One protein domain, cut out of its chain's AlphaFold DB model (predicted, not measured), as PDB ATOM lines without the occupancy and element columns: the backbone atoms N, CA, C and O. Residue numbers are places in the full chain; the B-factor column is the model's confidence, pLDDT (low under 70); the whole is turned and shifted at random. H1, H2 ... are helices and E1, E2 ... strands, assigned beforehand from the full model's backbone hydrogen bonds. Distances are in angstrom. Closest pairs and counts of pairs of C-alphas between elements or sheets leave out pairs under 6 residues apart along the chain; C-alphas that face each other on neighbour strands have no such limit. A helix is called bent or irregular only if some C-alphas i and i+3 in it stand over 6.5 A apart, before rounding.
ATOM      1  N   ASN A 168     167.792 184.325  93.552       61.84
ATOM      2  CA  ASN A 168     167.648 183.027  94.203       61.84
ATOM      3  C   ASN A 168     167.861 183.179  95.726       61.84
ATOM      4  O   ASN A 168     168.365 184.196  96.205       61.84
ATOM      5  N   LYS A 169     167.539 182.140  96.507       69.50
ATOM      6  CA  LYS A 169     167.746 182.126  97.972       69.50
ATOM      7  C   LYS A 169     169.205 182.366  98.414       69.50
ATOM      8  O   LYS A 169     169.443 182.547  99.599       69.50
ATOM      9  N   SER A 170     170.173 182.346  97.491       78.75
ATOM     10  CA  SER A 170     171.601 182.556  97.764       78.75
ATOM     11  C   SER A 170     172.092 183.987  97.508       78.75
ATOM     12  O   SER A 170     173.299 184.194  97.453       78.75
ATOM     13  N   ASN A 171     171.197 184.972  97.339       84.75
ATOM     14  CA  ASN A 171     171.544 186.362  96.985       84.75
ATOM     15  C   ASN A 171     172.355 186.486  95.685       84.75
ATOM     16  O   ASN A 171     173.021 187.499  95.455       84.75
ATOM     17  N   LYS A 172     172.287 185.459  94.832       89.19
ATOM     18  CA  LYS A 172     172.874 185.495  93.502       89.19
ATOM     19  C   LYS A 172     171.897 186.149  92.542       89.19
ATOM     20  O   LYS A 172     170.712 185.810  92.502       89.19
ATOM     21  N   LEU A 173     172.446 187.066  91.773       91.88
ATOM     22  CA  LEU A 173     171.828 187.793  90.687       91.88
ATOM     23  C   LEU A 173     172.529 187.385  89.401       91.88
ATOM     24  O   LEU A 173     173.751 187.290  89.374       91.88
ATOM     25  N   VAL A 174     171.771 187.183  88.331       93.31
ATOM     26  CA  VAL A 174     172.334 187.159  86.980       93.31
ATOM     27  C   VAL A 174     171.955 188.474  86.326       93.31
ATOM     28  O   VAL A 174     170.780 188.846  86.306       93.31
ATOM     29  N   GLY A 175     172.945 189.210  85.837       93.31
ATOM     30  CA  GLY A 175     172.724 190.536  85.280       93.31
ATOM     31  C   GLY A 175     173.857 190.982  84.376       93.31
ATOM     32  O   GLY A 175     174.728 190.196  84.004       93.31
ATOM     33  N   SER A 176     173.844 192.266  84.041       94.94
ATOM     34  CA  SER A 176     174.926 192.902  83.303       94.94
ATOM     35  C   SER A 176     175.362 194.225  83.929       94.94
ATOM     36  O   SER A 176     174.589 194.879  84.628       94.94
ATOM     37  N   ILE A 177     176.626 194.590  83.707       93.00
ATOM     38  CA  ILE A 177     177.255 195.830  84.177       93.00
ATOM     39  C   ILE A 177     178.050 196.426  83.014       93.00
ATOM     40  O   ILE A 177     178.898 195.748  82.439       93.00
ATOM     41  N   THR A 178     177.816 197.700  82.696       92.56
ATOM     42  CA  THR A 178     178.703 198.483  81.825       92.56
ATOM     43  C   THR A 178     179.652 199.294  82.704       92.56
ATOM     44  O   THR A 178     179.213 200.094  83.530       92.56
ATOM     45  N   PHE A 179     180.954 199.081  82.541       89.94
ATOM     46  CA  PHE A 179     181.993 199.830  83.242       89.94
ATOM     47  C   PHE A 179     182.248 201.167  82.547       89.94
ATOM     48  O   PHE A 179     181.995 201.329  81.353       89.94
ATOM     49  N   GLN A 180     182.810 202.139  83.265       86.88
ATOM     50  CA  GLN A 180     183.052 203.454  82.666       86.88
ATOM     51  C   GLN A 180     184.144 203.464  81.589       86.88
ATOM     52  O   GLN A 180     184.169 204.367  80.760       86.88
ATOM     53  N   ASN A 181     185.021 202.459  81.565       84.50
ATOM     54  CA  ASN A 181     185.976 202.266  80.472       84.50
ATOM     55  C   ASN A 181     185.339 201.628  79.220       84.50
ATOM     56  O   ASN A 181     186.057 201.280  78.288       84.50
ATOM     57  N   GLY A 182     184.015 201.456  79.205       90.56
ATOM     58  CA  GLY A 182     183.259 200.886  78.096       90.56
ATOM     59  C   GLY A 182     183.127 199.369  78.147       90.56
ATOM     60  O   GLY A 182     182.244 198.849  77.474       90.56
ATOM     61  N   LEU A 183     183.921 198.669  78.970       92.50
ATOM     62  CA  LEU A 183     183.808 197.219  79.110       92.50
ATOM     63  C   LEU A 183     182.402 196.827  79.562       92.50
ATOM     64  O   LEU A 183     181.720 197.566  80.277       92.50
ATOM     65  N   TYR A 184     181.994 195.621  79.194       95.00
ATOM     66  CA  TYR A 184     180.661 195.131  79.493       95.00
ATOM     67  C   TYR A 184     180.719 193.725  80.063       95.00
ATOM     68  O   TYR A 184     181.245 192.817  79.434       95.00
ATOM     69  N   TYR A 185     180.189 193.531  81.263       95.88
ATOM     70  CA  TYR A 185     180.120 192.230  81.915       95.88
ATOM     71  C   TYR A 185     178.693 191.691  81.895       95.88
ATOM     72  O   TYR A 185     177.741 192.436  82.124       95.88
ATOM     73  N   VAL A 186     178.555 190.386  81.669       96.56
ATOM     74  CA  VAL A 186     177.305 189.635  81.810       96.56
ATOM     75  C   VAL A 186     177.589 188.381  82.621       96.56
ATOM     76  O   VAL A 186     178.419 187.567  82.222       96.56
ATOM     77  N   GLY A 187     176.889 188.188  83.736       96.56
ATOM     78  CA  GLY A 187     177.064 186.981  84.535       96.56
ATOM     79  C   GLY A 187     176.494 187.068  85.938       96.56
ATOM     80  O   GLY A 187     175.626 187.891  86.235       96.56
ATOM     81  N   GLU A 188     176.986 186.175  86.790       95.50
ATOM     82  CA  GLU A 188     176.617 186.083  88.195       95.50
ATOM     83  C   GLU A 188     177.232 187.230  89.012       95.50
ATOM     84  O   GLU A 188     178.381 187.641  88.812       95.50
ATOM     85  N   MET A 189     176.432 187.751  89.936       94.62
ATOM     86  CA  MET A 189     176.775 188.790  90.893       94.62
ATOM     87  C   MET A 189     176.149 188.435  92.239       94.62
ATOM     88  O   MET A 189     175.083 187.823  92.302       94.62
ATOM     89  N   VAL A 190     176.771 188.867  93.325       92.56
ATOM     90  CA  VAL A 190     176.238 188.738  94.679       92.56
ATOM     91  C   VAL A 190     176.057 190.132  95.253       92.56
ATOM     92  O   VAL A 190     176.977 190.950  95.229       92.56
ATOM     93  N   LYS A 191     174.858 190.410  95.773       87.88
ATOM     94  CA  LYS A 191     174.604 191.623  96.554       87.88
ATOM     95  C   LYS A 191     174.828 191.305  98.029       87.88
ATOM     96  O   LYS A 191     174.141 190.451  98.590       87.88
ATOM     97  N   PHE A 192     175.780 191.991  98.656       86.75
ATOM     98  CA  PHE A 192     176.001 191.928 100.096       86.75
ATOM     99  C   PHE A 192     175.796 193.318 100.690       86.75
ATOM    100  O   PHE A 192     176.555 194.237 100.391       86.75
ATOM    101  N   GLN A 193     174.749 193.463 101.511       88.75
ATOM    102  CA  GLN A 193     174.252 194.766 101.964       88.75
ATOM    103  C   GLN A 193     173.935 195.651 100.744       88.75
ATOM    104  O   GLN A 193     173.049 195.298  99.965       88.75
ATOM    105  N   ASP A 194     174.703 196.716 100.528       85.62
ATOM    106  CA  ASP A 194     174.550 197.660  99.415       85.62
ATOM    107  C   ASP A 194     175.688 197.581  98.389       85.62
ATOM    108  O   ASP A 194     175.764 198.391  97.468       85.62
ATOM    109  N   VAL A 195     176.570 196.586  98.514       87.62
ATOM    110  CA  VAL A 195     177.684 196.377  97.588       87.62
ATOM    111  C   VAL A 195     177.351 195.227  96.643       87.62
ATOM    112  O   VAL A 195     177.059 194.109  97.073       87.62
ATOM    113  N   LEU A 196     177.406 195.500  95.340       89.38
ATOM    114  CA  LEU A 196     177.296 194.490  94.292       89.38
ATOM    115  C   LEU A 196     178.698 193.999  93.923       89.38
ATOM    116  O   LEU A 196     179.565 194.791  93.568       89.38
ATOM    117  N   THR A 197     178.917 192.692  94.016       93.62
ATOM    118  CA  THR A 197     180.202 192.054  93.710       93.62
ATOM    119  C   THR A 197     180.018 191.046  92.588       93.62
ATOM    120  O   THR A 197     179.065 190.272  92.602       93.62
ATOM    121  N   ILE A 198     180.935 191.024  91.626       95.62
ATOM    122  CA  ILE A 198     180.990 189.999  90.588       95.62
ATOM    123  C   ILE A 198     181.580 188.725  91.204       95.62
ATOM    124  O   ILE A 198     182.753 188.694  91.596       95.62
ATOM    125  N   ASP A 199     180.750 187.690  91.318       95.50
ATOM    126  CA  ASP A 199     181.102 186.404  91.922       95.50
ATOM    127  C   ASP A 199     180.245 185.292  91.300       95.50
ATOM    128  O   ASP A 199     179.014 185.348  91.339       95.50
ATOM    129  N   GLY A 200     180.903 184.295  90.707       95.19
ATOM    130  CA  GLY A 200     180.278 183.215  89.945       95.19
ATOM    131  C   GLY A 200     180.731 183.180  88.487       95.19
ATOM    132  O   GLY A 200     181.848 183.574  88.168       95.19
ATOM    133  N   SER A 201     179.912 182.631  87.593       96.31
ATOM    134  CA  SER A 201     180.263 182.502  86.172       96.31
ATOM    135  C   SER A 201     179.877 183.759  85.394       96.31
ATOM    136  O   SER A 201     178.794 184.305  85.611       96.31
ATOM    137  N   GLY A 202     180.716 184.201  84.457       96.62
ATOM    138  CA  GLY A 202     180.378 185.333  83.602       96.62
ATOM    139  C   GLY A 202     181.387 185.638  82.503       96.62
ATOM    140  O   GLY A 202     182.520 185.145  82.500       96.62
ATOM    141  N   THR A 203     180.958 186.504  81.595       96.69
ATOM    142  CA  THR A 203     181.690 186.900  80.396       96.69
ATOM    143  C   THR A 203     181.889 188.410  80.386       96.69
ATOM    144  O   THR A 203     180.948 189.178  80.590       96.69
ATOM    145  N   LEU A 204     183.126 188.833  80.153       96.50
ATOM    146  CA  LEU A 204     183.522 190.216  79.942       96.50
ATOM    147  C   LEU A 204     183.741 190.451  78.451       96.50
ATOM    148  O   LEU A 204     184.480 189.712  77.801       96.50
ATOM    149  N   TYR A 205     183.142 191.515  77.944       95.94
ATOM    150  CA  TYR A 205     183.224 191.981  76.571       95.94
ATOM    151  C   TYR A 205     183.908 193.345  76.521       95.94
ATOM    152  O   TYR A 205     183.916 194.087  77.510       95.94
ATOM    153  N   THR A 206     184.456 193.694  75.358       94.00
ATOM    154  CA  THR A 206     185.053 195.020  75.136       94.00
ATOM    155  C   THR A 206     184.030 196.144  75.246       94.00
ATOM    156  O   THR A 206     184.392 197.250  75.635       94.00
ATOM    157  N   ASP A 207     182.773 195.864  74.893       93.38
ATOM    158  CA  ASP A 207     181.662 196.809  74.907       93.38
ATOM    159  C   ASP A 207     180.288 196.107  74.951       93.38
ATOM    160  O   ASP A 207     180.170 194.875  74.931       93.38
ATOM    161  N   ASN A 208     179.221 196.912  74.985       90.56
ATOM    162  CA  ASN A 208     177.834 196.440  75.024       90.56
ATOM    163  C   ASN A 208     177.388 195.684  73.754       90.56
ATOM    164  O   ASN A 208     176.314 195.079  73.772       90.56
ATOM    165  N   SER A 209     178.167 195.697  72.662       92.69
ATOM    166  CA  SER A 209     177.835 194.959  71.432       92.69
ATOM    167  C   SER A 209     177.997 193.448  71.593       92.69
ATOM    168  O   SER A 209     177.399 192.681  70.842       92.69
ATOM    169  N   LYS A 210     178.791 193.027  72.591       92.25
ATOM    170  CA  LYS A 210     179.158 191.631  72.859       92.25
ATOM    171  C   LYS A 210     179.919 190.941  71.716       92.25
ATOM    172  O   LYS A 210     180.043 189.720  71.743       92.25
ATOM    173  N   PHE A 211     180.434 191.681  70.727       91.62
ATOM    174  CA  PHE A 211     181.161 191.082  69.599       91.62
ATOM    175  C   PHE A 211     182.537 190.547  69.984       91.62
ATOM    176  O   PHE A 211     182.940 189.498  69.490       91.62
ATOM    177  N   TYR A 212     183.250 191.250  70.864       93.12
ATOM    178  CA  TYR A 212     184.591 190.859  71.279       93.12
ATOM    179  C   TYR A 212     184.575 190.429  72.736       93.12
ATOM    180  O   TYR A 212     184.394 191.245  73.645       93.12
ATOM    181  N   VAL A 213     184.773 189.131  72.952       95.00
ATOM    182  CA  VAL A 213     184.981 188.576  74.284       95.00
ATOM    183  C   VAL A 213     186.396 188.940  74.720       95.00
ATOM    184  O   VAL A 213     187.332 188.895  73.925       95.00
ATOM    185  N   VAL A 214     186.548 189.339  75.976       93.81
ATOM    186  CA  VAL A 214     187.844 189.550  76.636       93.81
ATOM    187  C   VAL A 214     188.140 188.356  77.533       93.81
ATOM    188  O   VAL A 214     189.235 187.800  77.507       93.81
ATOM    189  N   TYR A 215     187.144 187.937  78.315       94.94
ATOM    190  CA  TYR A 215     187.258 186.803  79.221       94.94
ATOM    191  C   TYR A 215     185.913 186.110  79.405       94.94
ATOM    192  O   TYR A 215     184.893 186.774  79.566       94.94
ATOM    193  N   GLU A 216     185.923 184.787  79.459       95.56
ATOM    194  CA  GLU A 216     184.779 183.954  79.816       95.56
ATOM    195  C   GLU A 216     185.208 182.962  80.894       95.56
ATOM    196  O   GLU A 216     186.090 182.139  80.666       95.56
ATOM    197  N   GLY A 217     184.610 183.008  82.081       94.88
ATOM    198  CA  GLY A 217     185.000 182.073  83.130       94.88
ATOM    199  C   GLY A 217     184.385 182.363  84.481       94.88
ATOM    200  O   GLY A 217     183.365 183.044  84.597       94.88
ATOM    201  N   ARG A 218     185.009 181.817  85.526       95.25
ATOM    202  CA  ARG A 218     184.605 182.111  86.901       95.25
ATOM    203  C   ARG A 218     185.221 183.422  87.384       95.25
ATOM    204  O   ARG A 218     186.280 183.852  86.928       95.25
ATOM    205  N   TRP A 219     184.529 184.023  88.334       94.88
ATOM    206  CA  TRP A 219     184.840 185.275  88.992       94.88
ATOM    207  C   TRP A 219     184.651 185.111  90.491       94.88
ATOM    208  O   TRP A 219     183.809 184.329  90.935       94.88
ATOM    209  N   LYS A 220     185.440 185.842  91.270       94.06
ATOM    210  CA  LYS A 220     185.348 185.901  92.724       94.06
ATOM    211  C   LYS A 220     185.854 187.256  93.194       94.06
ATOM    212  O   LYS A 220     186.978 187.631  92.864       94.06
ATOM    213  N   ASN A 221     185.059 187.978  93.978       93.25
ATOM    214  CA  ASN A 221     185.426 189.297  94.508       93.25
ATOM    215  C   ASN A 221     185.918 190.281  93.426       93.25
ATOM    216  O   ASN A 221     186.976 190.892  93.576       93.25
ATOM    217  N   ASN A 222     185.179 190.404  92.315       94.31
ATOM    218  CA  ASN A 222     185.534 191.258  91.167       94.31
ATOM    219  C   ASN A 222     186.847 190.887  90.456       94.31
ATOM    220  O   ASN A 222     187.312 191.627  89.592       94.31
ATOM    221  N   CYS A 223     187.444 189.746  90.797       92.88
ATOM    222  CA  CYS A 223     188.610 189.197  90.126       92.88
ATOM    223  C   CYS A 223     188.186 187.985  89.308       92.88
ATOM    224  O   CYS A 223     187.359 187.181  89.736       92.88
ATOM    225  N   PHE A 224     188.793 187.820  88.147       92.00
ATOM    226  CA  PHE A 224     188.779 186.555  87.437       92.00
ATOM    227  C   PHE A 224     189.308 185.413  88.339       92.00
ATOM    228  O   PHE A 224     190.231 185.617  89.131       92.00
ATOM    229  N   HIS A 225     188.734 184.215  88.253       90.00
ATOM    230  CA  HIS A 225     189.059 183.106  89.151       90.00
ATOM    231  C   HIS A 225     188.852 181.737  88.491       90.00
ATOM    232  O   HIS A 225     188.019 181.584  87.607       90.00
ATOM    233  N   GLY A 226     189.534 180.704  88.991       88.06
ATOM    234  CA  GLY A 226     189.293 179.315  88.594       88.06
ATOM    235  C   GLY A 226     189.578 179.043  87.114       88.06
ATOM    236  O   GLY A 226     190.592 179.483  86.588       88.06
ATOM    237  N   ARG A 227     188.698 178.265  86.470       88.19
ATOM    238  CA  ARG A 227     188.782 177.973  85.034       88.19
ATOM    239  C   ARG A 227     188.116 179.090  84.235       88.19
ATOM    240  O   ARG A 227     186.983 179.473  84.544       88.19
ATOM    241  N   GLY A 228     188.802 179.545  83.196       91.38
ATOM    242  CA  GLY A 228     188.302 180.531  82.251       91.38
ATOM    243  C   GLY A 228     189.121 180.555  80.965       91.38
ATOM    244  O   GLY A 228     190.183 179.940  80.875       91.38
ATOM    245  N   LYS A 229     188.595 181.267  79.975       90.62
ATOM    246  CA  LYS A 229     189.164 181.485  78.652       90.62
ATOM    247  C   LYS A 229     189.422 182.969  78.479       90.62
ATOM    248  O   LYS A 229     188.523 183.783  78.686       90.62
ATOM    249  N   TYR A 230     190.647 183.319  78.108       89.81
ATOM    250  CA  TYR A 230     191.004 184.680  77.733       89.81
ATOM    251  C   TYR A 230     191.114 184.776  76.216       89.81
ATOM    252  O   TYR A 230     191.657 183.883  75.560       89.81
ATOM    253  N   TYR A 231     190.615 185.879  75.675       88.19
ATOM    254  CA  TYR A 231     190.616 186.155  74.249       88.19
ATOM    255  C   TYR A 231     191.415 187.427  74.006       88.19
ATOM    256  O   TYR A 231     191.179 188.468  74.621       88.19
ATOM    257  N   ASN A 232     192.384 187.346  73.098       85.94
ATOM    258  CA  ASN A 232     193.120 188.531  72.677       85.94
ATOM    259  C   ASN A 232     192.273 189.401  71.724       85.94
ATOM    260  O   ASN A 232     191.155 189.056  71.335       85.94
ATOM    261  N   GLN A 233     192.837 190.524  71.274       84.19
ATOM    262  CA  GLN A 233     192.183 191.426  70.315       84.19
ATOM    263  C   GLN A 233     191.802 190.768  68.972       84.19
ATOM    264  O   GLN A 233     190.979 191.305  68.240       84.19
ATOM    265  N   TYR A 234     192.386 189.612  68.647       87.06
ATOM    266  CA  TYR A 234     192.083 188.831  67.447       87.06
ATOM    267  C   TYR A 234     191.059 187.713  67.705       87.06
ATOM    268  O   TYR A 234     190.843 186.884  66.828       87.06
ATOM    269  N   GLN A 235     190.448 187.674  68.897       89.56
ATOM    270  CA  GLN A 235     189.519 186.623  69.342       89.56
ATOM    271  C   GLN A 235     190.122 185.214  69.292       89.56
ATOM    272  O   GLN A 235     189.413 184.216  69.183       89.56
ATOM    273  N   ILE A 236     191.447 185.127  69.408       84.62
ATOM    274  CA  ILE A 236     192.142 183.855  69.543       84.62
ATOM    275  C   ILE A 236     192.158 183.513  71.030       84.62
ATOM    276  O   ILE A 236     192.664 184.290  71.847       84.62
ATOM    277  N   GLU A 237     191.591 182.356  71.362       85.06
ATOM    278  CA  GLU A 237     191.631 181.784  72.703       85.06
ATOM    279  C   GLU A 237     193.088 181.491  73.085       85.06
ATOM    280  O   GLU A 237     193.793 180.760  72.383       85.06
ATOM    281  N   SER A 238     193.560 182.049  74.202       71.94
ATOM    282  CA  SER A 238     194.821 181.589  74.778       71.94
ATOM    283  C   SER A 238     194.570 180.213  75.405       71.94
ATOM    284  O   SER A 238     193.853 180.118  76.394       71.94
ATOM    285  N   SER A 239     195.121 179.168  74.784       54.16
ATOM    286  CA  SER A 239     195.010 177.720  75.066       54.16
ATOM    287  C   SER A 239     194.362 177.266  76.388       54.16
ATOM    288  O   SER A 239     194.863 177.583  77.453       54.16
ATOM    289  N   ASN A 240     193.344 176.411  76.300       53.62
ATOM    290  CA  ASN A 240     192.729 175.568  77.340       53.62
ATOM    291  C   ASN A 240     193.509 175.422  78.675       53.62
ATOM    292  O   ASN A 240     194.618 174.896  78.691       53.62
ATOM    293  N   ASP A 241     192.871 175.798  79.790       53.28
ATOM    294  CA  ASP A 241     193.323 175.606  81.186       53.28
ATOM    295  C   ASP A 241     194.418 176.545  81.715       53.28
ATOM    296  O   ASP A 241     195.379 176.134  82.370       53.28
ATOM    297  N   TRP A 242     194.214 177.854  81.562       53.75
ATOM    298  CA  TRP A 242     194.995 178.805  82.346       53.75
ATOM    299  C   TRP A 242     194.481 178.863  83.786       53.75
ATOM    300  O   TRP A 242     193.454 179.474  84.082       53.75
ATOM    301  N   HIS A 243     195.248 178.287  84.712       49.28
ATOM    302  CA  HIS A 243     195.204 178.646  86.128       49.28
ATOM    303  C   HIS A 243     195.927 179.979  86.328       49.28
ATOM    304  O   HIS A 243     197.000 180.055  86.926       49.28
ATOM    305  N   PHE A 244     195.363 181.053  85.794       53.59
ATOM    306  CA  PHE A 244     195.865 182.369  86.123       53.59
ATOM    307  C   PHE A 244     195.502 182.697  87.575       53.59
ATOM    308  O   PHE A 244     194.336 182.909  87.910       53.59
ATOM    309  N   ASN A 245     196.508 182.800  88.443       42.75
ATOM    310  CA  ASN A 245     196.376 183.533  89.700       42.75
ATOM    311  C   ASN A 245     196.400 185.034  89.389       42.75
ATOM    312  O   ASN A 245     197.353 185.750  89.694       42.75
ATOM    313  N   TRP A 246     195.344 185.517  88.740       49.91
ATOM    314  CA  TRP A 246     195.121 186.942  88.585       49.91
ATOM    315  C   TRP A 246     194.677 187.500  89.930       49.91
ATOM    316  O   TRP A 246     193.575 187.239  90.411       49.91
ATOM    317  N   LYS A 247     195.562 188.263  90.562       41.81
ATOM    318  CA  LYS A 247     195.218 189.052  91.734       41.81
ATOM    319  C   LYS A 247     195.100 190.491  91.266       41.81
ATOM    320  O   LYS A 247     196.084 191.084  90.837       41.81
ATOM    321  N   MET A 248     193.902 191.061  91.355       45.38
ATOM    322  CA  MET A 248     193.788 192.515  91.427       45.38
ATOM    323  C   MET A 248     194.591 192.925  92.664       45.38
ATOM    324  O   MET A 248     194.210 192.591  93.786       45.38
ATOM    325  N   ILE A 249     195.773 193.509  92.468       40.00
ATOM    326  CA  ILE A 249     196.701 193.728  93.587       40.00
ATOM    327  C   ILE A 249     196.181 194.839  94.476       40.00
ATOM    328  O   ILE A 249     196.335 194.790  95.695       40.00
ATOM    329  N   GLN A 250     195.546 195.833  93.866       41.34
ATOM    330  CA  GLN A 250     195.107 197.007  94.579       41.34
ATOM    331  C   GLN A 250     193.917 197.607  93.853       41.34
ATOM    332  O   GLN A 250     194.037 198.012  92.700       41.34
ATOM    333  N   ALA A 251     192.776 197.656  94.529       41.47
ATOM    334  CA  ALA A 251     191.713 198.576  94.178       41.47
ATOM    335  C   ALA A 251     191.551 199.564  95.329       41.47
ATOM    336  O   ALA A 251     191.439 199.155  96.486       41.47
ATOM    337  N   ILE A 252     191.593 200.858  95.023       45.12
ATOM    338  CA  ILE A 252     191.270 201.900  95.995       45.12
ATOM    339  C   ILE A 252     189.767 202.127  95.918       45.12
ATOM    340  O   ILE A 252     189.221 202.344  94.832       45.12
ATOM    341  N   PHE A 253     189.115 202.073  97.080       46.47
ATOM    342  CA  PHE A 253     187.682 202.283  97.201       46.47
ATOM    343  C   PHE A 253     187.378 203.612  97.890       46.47
ATOM    344  O   PHE A 253     187.977 203.932  98.917       46.47
ATOM    345  N   ASN A 254     186.404 204.361  97.376       40.00
ATOM    346  CA  ASN A 254     185.832 205.520  98.055       40.00
ATOM    347  C   ASN A 254     184.311 205.368  98.088       40.00
ATOM    348  O   ASN A 254     183.685 205.257  97.043       40.00
ATOM    349  N   LYS A 255     183.716 205.312  99.286       57.56
ATOM    350  CA  LYS A 255     182.261 205.130  99.482       57.56
ATOM    351  C   LYS A 255     181.658 203.923  98.734       57.56
ATOM    352  O   LYS A 255     180.526 203.984  98.273       57.56
ATOM    353  N   GLY A 256     182.405 202.822  98.634       40.53
ATOM    354  CA  GLY A 256     181.961 201.610  97.929       40.53
ATOM    355  C   GLY A 256     182.225 201.614  96.419       40.53
ATOM    356  O   GLY A 256     181.878 200.652  95.742       40.53
ATOM    357  N   GLU A 257     182.876 202.650  95.891       41.12
ATOM    358  CA  GLU A 257     183.216 202.784  94.473       41.12
ATOM    359  C   GLU A 257     184.691 202.449  94.242       41.12
ATOM    360  O   GLU A 257     185.537 202.911  95.004       41.12
ATOM    361  N   ILE A 258     185.020 201.704  93.182       44.91
ATOM    362  CA  ILE A 258     186.412 201.547  92.727       44.91
ATOM    363  C   ILE A 258     186.820 202.841  92.019       44.91
ATOM    364  O   ILE A 258     186.227 203.197  91.001       44.91
ATOM    365  N   ILE A 259     187.824 203.532  92.554       44.72
ATOM    366  CA  ILE A 259     188.379 204.769  91.975       44.72
ATOM    367  C   ILE A 259     189.736 204.553  91.300       44.72
ATOM    368  O   ILE A 259     190.146 205.353  90.465       44.72
ATOM    369  N   GLU A 260     190.422 203.462  91.630       40.31
ATOM    370  CA  GLU A 260     191.682 203.073  91.006       40.31
ATOM    371  C   GLU A 260     191.836 201.558  91.114       40.31
ATOM    372  O   GLU A 260     191.497 200.991  92.150       40.31
ATOM    373  N   GLY A 261     192.324 200.904  90.060       43.97
ATOM    374  CA  GLY A 261     192.553 199.462  90.037       43.97
ATOM    375  C   GLY A 261     193.867 199.127  89.342       43.97
ATOM    376  O   GLY A 261     194.036 199.429  88.163       43.97
ATOM    377  N   LYS A 262     194.789 198.482  90.059       47.91
ATOM    378  CA  LYS A 262     196.021 197.913  89.512       47.91
ATOM    379  C   LYS A 262     195.822 196.419  89.276       47.91
ATOM    380  O   LYS A 262     195.593 195.648  90.213       47.91
ATOM    381  N   ILE A 263     195.939 196.020  88.017       47.09
ATOM    382  CA  ILE A 263     195.975 194.618  87.606       47.09
ATOM    383  C   ILE A 263     197.437 194.307  87.297       47.09
ATOM    384  O   ILE A 263     197.988 194.873  86.357       47.09
ATOM    385  N   ASP A 264     198.064 193.445  88.094       43.72
ATOM    386  CA  ASP A 264     199.363 192.879  87.729       43.72
ATOM    387  C   ASP A 264     199.150 191.486  87.147       43.72
ATOM    388  O   ASP A 264     198.342 190.681  87.622       43.72
ATOM    389  N   PHE A 265     199.908 191.215  86.094       47.50
ATOM    390  CA  PHE A 265     199.911 189.942  85.404       47.50
ATOM    391  C   PHE A 265     201.026 189.088  86.000       47.50
ATOM    392  O   PHE A 265     202.199 189.311  85.707       47.50
ATOM    393  N   TYR A 266     200.671 188.106  86.825       45.34
ATOM    394  CA  TYR A 266     201.600 187.034  87.162       45.34
ATOM    395  C   TYR A 266     201.337 185.857  86.233       45.34
ATOM    396  O   TYR A 266     200.291 185.209  86.294       45.34
ATOM    397  N   LEU A 267     202.303 185.585  85.365       43.22
ATOM    398  CA  LEU A 267     202.501 184.231  84.874       43.22
ATOM    399  C   LEU A 267     203.120 183.459  86.038       43.22
ATOM    400  O   LEU A 267     204.109 183.917  86.607       43.22
ATOM    401  N   ASN A 268     202.518 182.338  86.433       45.19
ATOM    402  CA  ASN A 268     203.161 181.468  87.410       45.19
ATOM    403  C   ASN A 268     204.504 181.008  86.815       45.19
ATOM    404  O   ASN A 268     204.541 180.622  85.645       45.19
ATOM    405  N   GLU A 269     205.600 181.087  87.573       45.47
ATOM    406  CA  GLU A 269     206.948 180.782  87.061       45.47
ATOM    407  C   GLU A 269     207.027 179.352  86.496       45.47
ATOM    408  O   GLU A 269     207.638 179.129  85.448       45.47
ATOM    409  N   ASP A 270     206.285 178.417  87.098       47.94
ATOM    410  CA  ASP A 270     206.150 177.030  86.633       47.94
ATOM    411  C   ASP A 270     205.568 176.928  85.209       47.94
ATOM    412  O   ASP A 270     205.929 176.040  84.433       47.94
ATOM    413  N   SER A 271     204.683 177.855  84.828       50.06
ATOM    414  CA  SER A 271     204.074 177.898  83.493       50.06
ATOM    415  C   SER A 271     205.043 178.421  82.429       50.06
ATOM    416  O   SER A 271     204.952 178.017  81.270       50.06
ATOM    417  N   ILE A 272     205.995 179.280  82.813       43.22
ATOM    418  CA  ILE A 272     207.049 179.773  81.914       43.22
ATOM    419  C   ILE A 272     208.084 178.666  81.671       43.22
ATOM    420  O   ILE A 272     208.497 178.449  80.531       43.22
ATOM    421  N   ALA A 273     208.467 177.929  82.718       44.22
ATOM    422  CA  ALA A 273     209.439 176.840  82.616       44.22
ATOM    423  C   ALA A 273     208.968 175.724  81.663       44.22
ATOM    424  O   ALA A 273     209.724 175.306  80.785       44.22
ATOM    425  N   HIS A 274     207.696 175.321  81.755       45.50
ATOM    426  CA  HIS A 274     207.128 174.292  80.879       45.50
ATOM    427  C   HIS A 274     207.036 174.707  79.399       45.50
ATOM    428  O   HIS A 274     207.178 173.859  78.519       45.50
ATOM    429  N   GLN A 275     206.830 175.995  79.093       44.91
ATOM    430  CA  GLN A 275     206.823 176.481  77.704       44.91
ATOM    431  C   GLN A 275     208.226 176.551  77.090       44.91
ATOM    432  O   GLN A 275     208.375 176.351  75.885       44.91
ATOM    433  N   ILE A 276     209.260 176.801  77.898       45.19
ATOM    434  CA  ILE A 276     210.647 176.830  77.416       45.19
ATOM    435  C   ILE A 276     211.117 175.414  77.045       45.19
ATOM    436  O   ILE A 276     211.783 175.258  76.023       45.19
ATOM    437  N   GLU A 277     210.731 174.385  77.804       42.84
ATOM    438  CA  GLU A 277     211.101 172.990  77.512       42.84
ATOM    439  C   GLU A 277     210.485 172.436  76.221       42.84
ATOM    440  O   GLU A 277     211.160 171.704  75.509       42.84
ATOM    441  N   TYR A 278     209.263 172.834  75.857       41.69
ATOM    442  CA  TYR A 278     208.634 172.413  74.593       41.69
ATOM    443  C   TYR A 278     209.198 173.109  73.341       41.69
ATOM    444  O   TYR A 278     208.834 172.748  72.223       41.69
ATOM    445  N   SER A 279     210.055 174.121  73.512       40.06
ATOM    446  CA  SER A 279     210.649 174.897  72.410       40.06
ATOM    447  C   SER A 279     212.120 174.563  72.123       40.06
ATOM    448  O   SER A 279     212.752 175.248  71.315       40.06
ATOM    449  N   LYS A 280     212.662 173.519  72.762       43.56
ATOM    450  CA  LYS A 280     213.966 172.916  72.452       43.56
ATOM    451  C   LYS A 280     213.782 171.558  71.792       43.56
ATOM    452  O   LYS A 280     214.619 171.247  70.920       43.56
TER     453      LYS A 280
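What this domain is: This is residues 168 to 280 of the 280 residues of an uncharacterized protein of Paramecium tetraurelia (UniProt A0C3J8). The body is one strongly twisted sheet of five strands, E1 to E5, bent like a trough where E2, E3, E4 and E5 each turn sharply partway along; a separate hairpin, E6 and E7, is set off across a gap from most of it, and residues 272 to 280, with most of the short helix H1, stick out as a tail. The printed part has 113 residues, with seven named strands followed by one named helix, in the order E1 E2 E3 E4 E5 E6 E7 H1. Both sheets, E1 - E2 - E3 - E4 - E5 and E6 - E7, are antiparallel, and the class is mostly strand. The whole is only just compact, close to loose, with a radius of gyration of the C-alphas of 15.7 A, and it is elongated, spanning 54 by 30 by 29 A.

Where its parts are: Find C-alpha 172 at (172.874, 185.495, 93.502); from there E1 runs through residues 172 to 178, 18.4 A. Next come E2, residues 184 to 192, 21.4 A, and E3, residues 195 to 205, the longest strand by residues, 22.2 A. E4 holds residues 213 to 220, 18.6 A, and E5 residues 223 to 230, 13.4 A. Beyond residues 231 to 247, find C-alpha 248 at (193.788, 192.515, 91.427), where E6 begins; it ends at residue 254, and E7 takes residues 257 to 263, each 16.6 A. H1, residues 269 to 277, is 13.0 A long and ends at C-alpha 277, (211.101, 172.990, 77.512).

How they stand to each other: Begin with E1 to E5, a meander, each strand the antiparallel neighbour of the one before. In the hairpin E1 and E2, look for N 175 and O 187, 3.0 A apart. E2 bends by 80 degrees at residue 187, E3 by 100 at 201, E4 by 69 at 217 and E5 by 112 at 227. E2 and E3 have N 190 and O 197 at 2.8 A, E3 and E4 have N 202 and O 217 at 2.9 A, and E4 and E5 have N 216 and O 229 at 2.9 A. The closest C-alphas of E5 and E6 are those of Cys 223 and Met 248, 6.3 A apart. In the hairpin E6 and E7, N 252 and O 260 are 2.9 A apart. E7 is apart from E1 to E5. H1 is not on the five-stranded sheet; 4 of its 5 O i to N i+4 pairs are within hydrogen-bond range.

The domain as a whole: The C-alphas of Gln 193 and Lys 280, the two farthest apart, are 54.1 A apart. The printed part has no cut, and the link from E5 to E6, 17 residues, is long. Mean pLDDT of the printed part is 73.9; look for values under 70 at residues 168 to 169 and 239 to 280.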